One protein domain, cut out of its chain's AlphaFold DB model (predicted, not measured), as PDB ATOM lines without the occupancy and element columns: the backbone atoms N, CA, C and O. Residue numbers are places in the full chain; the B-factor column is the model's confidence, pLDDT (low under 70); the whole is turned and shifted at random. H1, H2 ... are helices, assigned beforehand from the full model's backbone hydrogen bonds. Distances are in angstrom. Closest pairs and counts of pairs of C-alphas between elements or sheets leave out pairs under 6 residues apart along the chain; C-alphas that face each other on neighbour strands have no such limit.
ATOM      1  N   GLN A 738     -53.615   0.231   3.702       86.81
ATOM      2  CA  GLN A 738     -53.925   1.650   3.852       86.81
ATOM      3  C   GLN A 738     -53.858   2.368   2.499       86.81
ATOM      4  O   GLN A 738     -53.148   1.911   1.604       86.81
ATOM      5  N   PRO A 739     -54.530   3.524   2.339       88.50
ATOM      6  CA  PRO A 739     -54.483   4.294   1.094       88.50
ATOM      7  C   PRO A 739     -53.057   4.629   0.628       88.50
ATOM      8  O   PRO A 739     -52.782   4.583  -0.565       88.50
ATOM      9  N   LEU A 740     -52.145   4.886   1.572       87.69
ATOM     10  CA  LEU A 740     -50.723   5.153   1.311       87.69
ATOM     11  C   LEU A 740     -49.982   3.959   0.683       87.69
ATOM     12  O   LEU A 740     -49.009   4.155  -0.036       87.69
ATOM     13  N   ASP A 741     -50.434   2.724   0.921       90.25
ATOM     14  CA  ASP A 741     -49.781   1.517   0.398       90.25
ATOM     15  C   ASP A 741     -49.998   1.376  -1.115       90.25
ATOM     16  O   ASP A 741     -49.149   0.829  -1.818       90.25
ATOM     17  N   LEU A 742     -51.139   1.880  -1.598       90.31
ATOM     18  CA  LEU A 742     -51.599   1.802  -2.985       90.31
ATOM     19  C   LEU A 742     -51.403   3.119  -3.752       90.31
ATOM     20  O   LEU A 742     -51.765   3.204  -4.926       90.31
ATOM     21  N   GLU A 743     -50.853   4.148  -3.105       90.25
ATOM     22  CA  GLU A 743     -50.536   5.422  -3.746       90.25
ATOM     23  C   GLU A 743     -49.497   5.194  -4.856       90.25
ATOM     24  O   GLU A 743     -48.414   4.654  -4.621       90.25
ATOM     25  N   VAL A 744     -49.832   5.586  -6.090       90.50
ATOM     26  CA  VAL A 744     -48.934   5.457  -7.243       90.50
ATOM     27  C   VAL A 744     -47.921   6.597  -7.208       90.50
ATOM     28  O   VAL A 744     -48.212   7.713  -7.635       90.50
ATOM     29  N   CYS A 745     -46.725   6.317  -6.698       89.12
ATOM     30  CA  CYS A 745     -45.645   7.295  -6.593       89.12
ATOM     31  C   CYS A 745     -44.812   7.401  -7.877       89.12
ATOM     32  O   CYS A 745     -44.277   8.467  -8.177       89.12
ATOM     33  N   PHE A 746     -44.721   6.314  -8.650       90.81
ATOM     34  CA  PHE A 746     -43.955   6.262  -9.898       90.81
ATOM     35  C   PHE A 746     -44.765   5.558 -11.000       90.81
ATOM     36  O   PHE A 746     -44.635   4.348 -11.176       90.81
ATOM     37  N   PRO A 747     -45.619   6.275 -11.750       84.75
ATOM     38  CA  PRO A 747     -46.571   5.658 -12.681       84.75
ATOM     39  C   PRO A 747     -45.914   4.900 -13.847       84.75
ATOM     40  O   PRO A 747     -46.482   3.922 -14.336       84.75
ATOM     41  N   GLU A 748     -44.715   5.311 -14.270       82.81
ATOM     42  CA  GLU A 748     -43.966   4.656 -15.353       82.81
ATOM     43  C   GLU A 748     -43.035   3.530 -14.868       82.81
ATOM     44  O   GLU A 748     -42.572   2.730 -15.680       82.81
ATOM     45  N   ALA A 749     -42.799   3.418 -13.555       85.50
ATOM     46  CA  ALA A 749     -41.953   2.377 -12.974       85.50
ATOM     47  C   ALA A 749     -42.671   1.018 -12.912       85.50
ATOM     48  O   ALA A 749     -43.899   0.923 -13.055       85.50
ATOM     49  N   ARG A 750     -41.910  -0.054 -12.679       85.00
ATOM     50  CA  ARG A 750     -42.471  -1.377 -12.370       85.00
ATOM     51  C   ARG A 750     -42.943  -1.444 -10.918       85.00
ATOM     52  O   ARG A 750     -44.022  -1.967 -10.661       85.00
ATOM     53  N   LEU A 751     -42.195  -0.846  -9.991       90.06
ATOM     54  CA  LEU A 751     -42.549  -0.722  -8.575       90.06
ATOM     55  C   LEU A 751     -43.289   0.598  -8.341       90.06
ATOM     56  O   LEU A 751     -42.714   1.592  -7.897       90.06
ATOM     57  N   ARG A 752     -44.571   0.616  -8.709       91.88
ATOM     58  CA  ARG A 752     -45.383   1.841  -8.797       91.88
ATOM     59  C   ARG A 752     -45.846   2.365  -7.450       91.88
ATOM     60  O   ARG A 752     -45.985   3.577  -7.286       91.88
ATOM     61  N   THR A 753     -46.106   1.453  -6.521       93.88
ATOM     62  CA  THR A 753     -46.662   1.745  -5.200       93.88
ATOM     63  C   THR A 753     -45.714   1.311  -4.092       93.88
ATOM     64  O   THR A 753     -44.815   0.485  -4.300       93.88
ATOM     65  N   LEU A 754     -45.925   1.846  -2.886       92.06
ATOM     66  CA  LEU A 754     -45.125   1.474  -1.723       92.06
ATOM     67  C   LEU A 754     -45.268  -0.021  -1.399       92.06
ATOM     68  O   LEU A 754     -44.302  -0.674  -0.991       92.06
ATOM     69  N   LEU A 755     -46.463  -0.578  -1.617       91.62
ATOM     70  CA  LEU A 755     -46.729  -1.999  -1.437       91.62
ATOM     71  C   LEU A 755     -45.920  -2.865  -2.408       91.62
ATOM     72  O   LEU A 755     -45.351  -3.867  -1.979       91.62
ATOM     73  N   ASP A 756     -45.821  -2.470  -3.680       90.75
ATOM     74  CA  ASP A 756     -45.062  -3.220  -4.690       90.75
ATOM     75  C   ASP A 756     -43.568  -3.244  -4.357       90.75
ATOM     76  O   ASP A 756     -42.938  -4.305  -4.379       90.75
ATOM     77  N   TYR A 757     -43.017  -2.091  -3.967       92.88
ATOM     78  CA  TYR A 757     -41.618  -1.975  -3.554       92.88
ATOM     79  C   TYR A 757     -41.310  -2.831  -2.314       92.88
ATOM     80  O   TYR A 757     -40.331  -3.581  -2.285       92.88
ATOM     81  N   THR A 758     -42.178  -2.780  -1.298       91.50
ATOM     82  CA  THR A 758     -41.981  -3.538  -0.052       91.50
ATOM     83  C   THR A 758     -42.157  -5.044  -0.264       91.50
ATOM     84  O   THR A 758     -41.406  -5.835   0.311       91.50
ATOM     85  N   ARG A 759     -43.106  -5.452  -1.118       90.56
ATOM     86  CA  ARG A 759     -43.340  -6.859  -1.472       90.56
ATOM     87  C   ARG A 759     -42.107  -7.469  -2.121       90.56
ATOM     88  O   ARG A 759     -41.687  -8.544  -1.701       90.56
ATOM     89  N   LEU A 760     -41.499  -6.774  -3.084       90.25
ATOM     90  CA  LEU A 760     -40.298  -7.262  -3.758       90.25
ATOM     91  C   LEU A 760     -39.149  -7.484  -2.763       90.25
ATOM     92  O   LEU A 760     -38.563  -8.564  -2.735       90.25
ATOM     93  N   LEU A 761     -38.881  -6.505  -1.889       90.69
ATOM     94  CA  LEU A 761     -37.847  -6.629  -0.854       90.69
ATOM     95  C   LEU A 761     -38.122  -7.787   0.114       90.69
ATOM     96  O   LEU A 761     -37.196  -8.482   0.535       90.69
ATOM     97  N   LYS A 762     -39.393  -8.026   0.457       87.56
ATOM     98  CA  LYS A 762     -39.762  -9.146   1.323       87.56
ATOM     99  C   LYS A 762     -39.541 -10.494   0.645       87.56
ATOM    100  O   LYS A 762     -38.959 -11.380   1.267       87.56
ATOM    101  N   VAL A 763     -39.930 -10.631  -0.622       86.00
ATOM    102  CA  VAL A 763     -39.669 -11.838  -1.421       86.00
ATOM    103  C   VAL A 763     -38.160 -12.093  -1.539       86.00
ATOM    104  O   VAL A 763     -37.726 -13.224  -1.330       86.00
ATOM    105  N   MET A 764     -37.349 -11.052  -1.763       85.94
ATOM    106  CA  MET A 764     -35.881 -11.162  -1.796       85.94
ATOM    107  C   MET A 764     -35.281 -11.626  -0.460       85.94
ATOM    108  O   MET A 764     -34.279 -12.325  -0.460       85.94
ATOM    109  N   SER A 765     -35.875 -11.256   0.681       83.06
ATOM    110  CA  SER A 765     -35.379 -11.689   2.001       83.06
ATOM    111  C   SER A 765     -35.678 -13.149   2.351       83.06
ATOM    112  O   SER A 765     -35.065 -13.685   3.269       83.06
ATOM    113  N   VAL A 766     -36.631 -13.779   1.658       78.69
ATOM    114  CA  VAL A 766     -37.072 -15.156   1.933       78.69
ATOM    115  C   VAL A 766     -36.584 -16.127   0.851       78.69
ATOM    116  O   VAL A 766     -36.447 -17.319   1.120       78.69
ATOM    117  N   ASN A 767     -36.295 -15.640  -0.359       71.50
ATOM    118  CA  ASN A 767     -35.812 -16.453  -1.472       71.50
ATOM    119  C   ASN A 767     -34.297 -16.283  -1.681       71.50
ATOM    120  O   ASN A 767     -33.799 -15.167  -1.782       71.50
ATOM    121  N   ASN A 768     -33.575 -17.400  -1.795       71.25
ATOM    122  CA  ASN A 768     -32.122 -17.411  -1.986       71.25
ATOM    123  C   ASN A 768     -31.694 -17.126  -3.442       71.25
ATOM    124  O   ASN A 768     -30.513 -16.879  -3.673       71.25
ATOM    125  N   ASP A 769     -32.624 -17.134  -4.409       81.38
ATOM    126  CA  ASP A 769     -32.351 -16.781  -5.810       81.38
ATOM    127  C   ASP A 769     -32.961 -15.421  -6.184       81.38
ATOM    128  O   ASP A 769     -34.111 -15.296  -6.612       81.38
ATOM    129  N   VAL A 770     -32.154 -14.375  -6.012       78.94
ATOM    130  CA  VAL A 770     -32.540 -12.982  -6.277       78.94
ATOM    131  C   VAL A 770     -32.797 -12.723  -7.769       78.94
ATOM    132  O   VAL A 770     -33.631 -11.879  -8.106       78.94
ATOM    133  N   MET A 771     -32.136 -13.451  -8.675       84.56
ATOM    134  CA  MET A 771     -32.273 -13.220 -10.118       84.56
ATOM    135  C   MET A 771     -33.629 -13.703 -10.636       84.56
ATOM    136  O   MET A 771     -34.273 -12.986 -11.404       84.56
ATOM    137  N   ALA A 772     -34.115 -14.842 -10.134       79.31
ATOM    138  CA  ALA A 772     -35.458 -15.339 -10.436       79.31
ATOM    139  C   ALA A 772     -36.565 -14.385  -9.937       79.31
ATOM    140  O   ALA A 772     -37.601 -14.215 -10.584       79.31
ATOM    141  N   VAL A 773     -36.344 -13.715  -8.798       81.00
ATOM    142  CA  VAL A 773     -37.287 -12.728  -8.241       81.00
ATOM    143  C   VAL A 773     -37.381 -11.480  -9.124       81.00
ATOM    144  O   VAL A 773     -38.483 -10.965  -9.331       81.00
ATOM    145  N   PHE A 774     -36.257 -11.006  -9.671       86.50
ATOM    146  CA  PHE A 774     -36.241  -9.871 -10.598       86.50
ATOM    147  C   PHE A 774     -36.923 -10.196 -11.924       86.50
ATOM    148  O   PHE A 774     -37.773  -9.421 -12.367       86.50
ATOM    149  N   GLU A 775     -36.621 -11.356 -12.510       82.12
ATOM    150  CA  GLU A 775     -37.242 -11.797 -13.762       82.12
ATOM    151  C   GLU A 775     -38.772 -11.860 -13.636       82.12
ATOM    152  O   GLU A 775     -39.492 -11.301 -14.465       82.12
ATOM    153  N   ALA A 776     -39.281 -12.423 -12.537       79.00
ATOM    154  CA  ALA A 776     -40.715 -12.527 -12.287       79.00
ATOM    155  C   ALA A 776     -41.434 -11.182 -12.089       79.00
ATOM    156  O   ALA A 776     -42.638 -11.090 -12.322       79.00
ATOM    157  N   HIS A 777     -40.713 -10.134 -11.684       79.31
ATOM    158  CA  HIS A 777     -41.251  -8.774 -11.567       79.31
ATOM    159  C   HIS A 777     -40.942  -7.911 -12.804       79.31
ATOM    160  O   HIS A 777     -41.198  -6.705 -12.803       79.31
ATOM    161  N   GLY A 778     -40.414  -8.516 -13.878       83.94
ATOM    162  CA  GLY A 778     -40.057  -7.823 -15.117       83.94
ATOM    163  C   GLY A 778     -38.937  -6.796 -14.929       83.94
ATOM    164  O   GLY A 778     -38.904  -5.787 -15.637       83.94
ATOM    165  N   LEU A 779     -38.059  -7.026 -13.950       86.06
ATOM    166  CA  LEU A 779     -36.937  -6.167 -13.599       86.06
ATOM    167  C   LEU A 779     -35.619  -6.785 -14.082       86.06
ATOM    168  O   LEU A 779     -35.377  -7.981 -13.964       86.06
ATOM    169  N   SER A 780     -34.731  -5.934 -14.582       89.44
ATOM    170  CA  SER A 780     -33.300  -6.212 -14.718       89.44
ATOM    171  C   SER A 780     -32.543  -5.636 -13.517       89.44
ATOM    172  O   SER A 780     -33.053  -4.759 -12.819       89.44
ATOM    173  N   VAL A 781     -31.288  -6.044 -13.306       85.38
ATOM    174  CA  VAL A 781     -30.431  -5.475 -12.243       85.38
ATOM    175  C   VAL A 781     -30.286  -3.952 -12.392       85.38
ATOM    176  O   VAL A 781     -30.304  -3.220 -11.399       85.38
ATOM    177  N   ALA A 782     -30.206  -3.456 -13.633       86.44
ATOM    178  CA  ALA A 782     -30.112  -2.027 -13.921       86.44
ATOM    179  C   ALA A 782     -31.408  -1.279 -13.556       86.44
ATOM    180  O   ALA A 782     -31.353  -0.242 -12.891       86.44
ATOM    181  N   THR A 783     -32.576  -1.817 -13.924       86.44
ATOM    182  CA  THR A 783     -33.871  -1.183 -13.610       86.44
ATOM    183  C   THR A 783     -34.214  -1.285 -12.125       86.44
ATOM    184  O   THR A 783     -34.712  -0.316 -11.565       86.44
ATOM    185  N   TRP A 784     -33.862  -2.388 -11.453       92.25
ATOM    186  CA  TRP A 784     -33.963  -2.505  -9.996       92.25
ATOM    187  C   TRP A 784     -33.135  -1.432  -9.286       92.25
ATOM    188  O   TRP A 784     -33.663  -0.713  -8.446       92.25
ATOM    189  N   THR A 785     -31.858  -1.280  -9.647       88.31
ATOM    190  CA  THR A 785     -30.969  -0.306  -8.992       88.31
ATOM    191  C   THR A 785     -31.505   1.121  -9.145       88.31
ATOM    192  O   THR A 785     -31.505   1.894  -8.184       88.31
ATOM    193  N   SER A 786     -32.028   1.453 -10.330       90.38
ATOM    194  CA  SER A 786     -32.660   2.748 -10.596       90.38
ATOM    195  C   SER A 786     -33.931   2.958  -9.764       90.38
ATOM    196  O   SER A 786     -34.069   3.986  -9.101       90.38
ATOM    197  N   GLU A 787     -34.854   1.990  -9.758       91.94
ATOM    198  CA  GLU A 787     -36.123   2.098  -9.026       91.94
ATOM    199  C   GLU A 787     -35.922   2.069  -7.500       91.94
ATOM    200  O   GLU A 787     -36.549   2.851  -6.788       91.94
ATOM    201  N   ALA A 788     -34.989   1.264  -6.982       91.31
ATOM    202  CA  ALA A 788     -34.643   1.226  -5.560       91.31
ATOM    203  C   ALA A 788     -34.007   2.537  -5.077       91.31
ATOM    204  O   ALA A 788     -34.319   3.016  -3.986       91.31
ATOM    205  N   THR A 789     -33.165   3.169  -5.902       91.94
ATOM    206  CA  THR A 789     -32.585   4.487  -5.588       91.94
ATOM    207  C   THR A 789     -33.657   5.583  -5.588       91.94
ATOM    208  O   THR A 789     -33.660   6.454  -4.709       91.94
ATOM    209  N   ALA A 790     -34.602   5.525  -6.533       90.31
ATOM    210  CA  ALA A 790     -35.740   6.441  -6.593       90.31
ATOM    211  C   ALA A 790     -36.649   6.296  -5.359       90.31
ATOM    212  O   ALA A 790     -36.991   7.301  -4.731       90.31
ATOM    213  N   TRP A 791     -36.956   5.061  -4.947       95.62
ATOM    214  CA  TRP A 791     -37.702   4.783  -3.716       95.62
ATOM    215  C   TRP A 791     -36.946   5.217  -2.459       95.62
ATOM    216  O   TRP A 791     -37.529   5.893  -1.616       95.62
ATOM    217  N   GLY A 792     -35.645   4.932  -2.346       90.62
ATOM    218  CA  GLY A 792     -34.823   5.394  -1.222       90.62
ATOM    219  C   GLY A 792     -34.832   6.920  -1.077       90.62
ATOM    220  O   GLY A 792     -35.026   7.445   0.019       90.62
ATOM    221  N   THR A 793     -34.723   7.642  -2.195       91.75
ATOM    222  CA  THR A 793     -34.801   9.113  -2.211       91.75
ATOM    223  C   THR A 793     -36.195   9.616  -1.826       91.75
ATOM    224  O   THR A 793     -36.316  10.602  -1.095       91.75
ATOM    225  N   LEU A 794     -37.254   8.946  -2.291       92.75
ATOM    226  CA  LEU A 794     -38.633   9.318  -1.980       92.75
ATOM    227  C   LEU A 794     -38.972   9.097  -0.501       92.75
ATOM    228  O   LEU A 794     -39.568   9.980   0.110       92.75
ATOM    229  N   LEU A 795     -38.546   7.978   0.094       94.38
ATOM    230  CA  LEU A 795     -38.783   7.672   1.510       94.38
ATOM    231  C   LEU A 795     -38.088   8.681   2.437       94.38
ATOM    232  O   LEU A 795     -38.664   9.082   3.442       94.38
ATOM    233  N   VAL A 796     -36.898   9.174   2.075       91.88
ATOM    234  CA  VAL A 796     -36.227  10.250   2.832       91.88
ATOM    235  C   VAL A 796     -37.014  11.566   2.774       91.88
ATOM    236  O   VAL A 796     -37.040  12.313   3.750       91.88
ATOM    237  N   ARG A 797     -37.662  11.866   1.641       88.56
ATOM    238  CA  ARG A 797     -38.416  13.118   1.443       88.56
ATOM    239  C   ARG A 797     -39.855  13.066   1.962       88.56
ATOM    240  O   ARG A 797     -40.420  14.122   2.229       88.56
ATOM    241  N   ARG A 798     -40.443  11.873   2.092       93.44
ATOM    242  CA  ARG A 798     -41.812  11.644   2.579       93.44
ATOM    243  C   ARG A 798     -41.794  10.741   3.819       93.44
ATOM    244  O   ARG A 798     -41.962   9.524   3.687       93.44
ATOM    245  N   PRO A 799     -41.571  11.304   5.023       89.88
ATOM    246  CA  PRO A 799     -41.406  10.531   6.255       89.88
ATOM    247  C   PRO A 799     -42.628   9.665   6.600       89.88
ATOM    248  O   PRO A 799     -42.476   8.606   7.202       89.88
ATOM    249  N   GLU A 800     -43.830  10.050   6.173       90.44
ATOM    250  CA  GLU A 800     -45.045   9.247   6.306       90.44
ATOM    251  C   GLU A 800     -44.989   7.938   5.496       90.44
ATOM    252  O   GLU A 800     -45.420   6.896   5.994       90.44
ATOM    253  N   LEU A 801     -44.382   7.950   4.301       92.75
ATOM    254  CA  LEU A 801     -44.141   6.737   3.513       92.75
ATOM    255  C   LEU A 801     -43.009   5.904   4.123       92.75
ATOM    256  O   LEU A 801     -43.103   4.683   4.119       92.75
ATOM    257  N   ALA A 802     -41.974   6.525   4.703       90.81
ATOM    258  CA  ALA A 802     -40.894   5.810   5.398       90.81
ATOM    259  C   ALA A 802     -41.372   5.089   6.666       90.81
ATOM    260  O   ALA A 802     -41.026   3.926   6.889       90.81
ATOM    261  N   LEU A 803     -42.209   5.743   7.474       90.25
ATOM    262  CA  LEU A 803     -42.838   5.118   8.636       90.25
ATOM    263  C   LEU A 803     -43.746   3.966   8.200       90.25
ATOM    264  O   LEU A 803     -43.669   2.871   8.764       90.25
ATOM    265  N   ARG A 804     -44.562   4.172   7.155       92.56
ATOM    266  CA  ARG A 804     -45.445   3.121   6.637       92.56
ATOM    267  C   ARG A 804     -44.668   1.953   6.019       92.56
ATOM    268  O   ARG A 804     -45.025   0.804   6.270       92.56
ATOM    269  N   PHE A 805     -43.575   2.226   5.306       93.88
ATOM    270  CA  PHE A 805     -42.634   1.229   4.789       93.88
ATOM    271  C   PHE A 805     -42.076   0.350   5.910       93.88
ATOM    272  O   PHE A 805     -42.122  -0.873   5.807       93.88
ATOM    273  N   GLY A 806     -41.601   0.958   7.005       88.31
ATOM    274  CA  GLY A 806     -41.077   0.227   8.160       88.31
ATOM    275  C   GLY A 806     -42.114  -0.716   8.776       88.31
ATOM    276  O   GLY A 806     -41.809  -1.880   9.035       88.31
ATOM    277  N   VAL A 807     -43.359  -0.245   8.926       88.56
ATOM    278  CA  VAL A 807     -44.481  -1.057   9.429       88.56
ATOM    279  C   VAL A 807     -44.795  -2.224   8.489       88.56
ATOM    280  O   VAL A 807     -44.940  -3.355   8.952       88.56
ATOM    281  N   LEU A 808     -44.876  -1.978   7.176       89.38
ATOM    282  CA  LEU A 808     -45.116  -3.039   6.197       89.38
ATOM    283  C   LEU A 808     -43.968  -4.052   6.183       89.38
ATOM    284  O   LEU A 808     -44.221  -5.250   6.204       89.38
ATOM    285  N   PHE A 809     -42.713  -3.606   6.188       89.88
ATOM    286  CA  PHE A 809     -41.553  -4.486   6.055       89.88
ATOM    287  C   PHE A 809     -41.327  -5.380   7.287       89.88
ATOM    288  O   PHE A 809     -40.990  -6.561   7.141       89.88
TER     289      PHE A 809
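Overview. This is residues 738 to 809 of the 814 residues of an uncharacterized protein of Myxococcus xanthus (UniProt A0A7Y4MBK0). What shape does the backbone make? After residues 738 to 753, which run along one side without a named helix, four helices follow one another round a ring: H1, short H2 at one end, long H3 coming back, and H4 folding back to H1. What is it built of? The printed part has 72 residues with four named helices, in the order H1, H2, H3, H4, and no named strand; the class is all helix. Is it compact? Yes, with a radius of gyration of the C-alphas of 11.8 A and spans of 31 by 24 by 19 A.

Arrangement. What does H1, residues 754 to 766, touch? With residues 760 to 764 alone it touches H2, residues 770 to 776, closest at the C-alphas of Met 764 and Val 770, 5.9 A. It also touches H4, residues 799 to 809, closest at the C-alphas of Thr 758 and Phe 809, 6.2 A; they run the same way at a tilt of 36 degrees, only just steep. Where is H3, residues 781 to 797? It is close to H1 but not clearly touching, closest at the C-alphas of Tyr 757 and Trp 791, 7.8 A. With residues 795 to 796 alone it only just touches H4, with 3 pairs of C-alphas within 8 A and only at the corner, closest at the C-alphas of Leu 795 and Ala 802, 4.8 A. What of the rest? H2 and H4 are apart, and in H1, H2, H3 and H4 every O i to N i+4 pair is within hydrogen-bond range.

Along the chain. Where does H1 begin? C-alpha 754 is at (-45.125, 1.474, -1.723), and H1 is 18.8 A long. Where do H3 and H4 end? H3 is 24.4 A long and ends at C-alpha 797, (-38.416, 13.118, 1.443); H4, 15.0 A long, ends at C-alpha 809, (-41.553, -4.486, 6.055).

Size, cuts and confidence. How far does it reach? The C-alphas farthest apart, those of Asp 769 and Glu 800, are 31.4 A apart. Are there cuts, long links or weak places? The printed part has no cut, the three links between helices are tight, and no printed residue is under 70 in pLDDT.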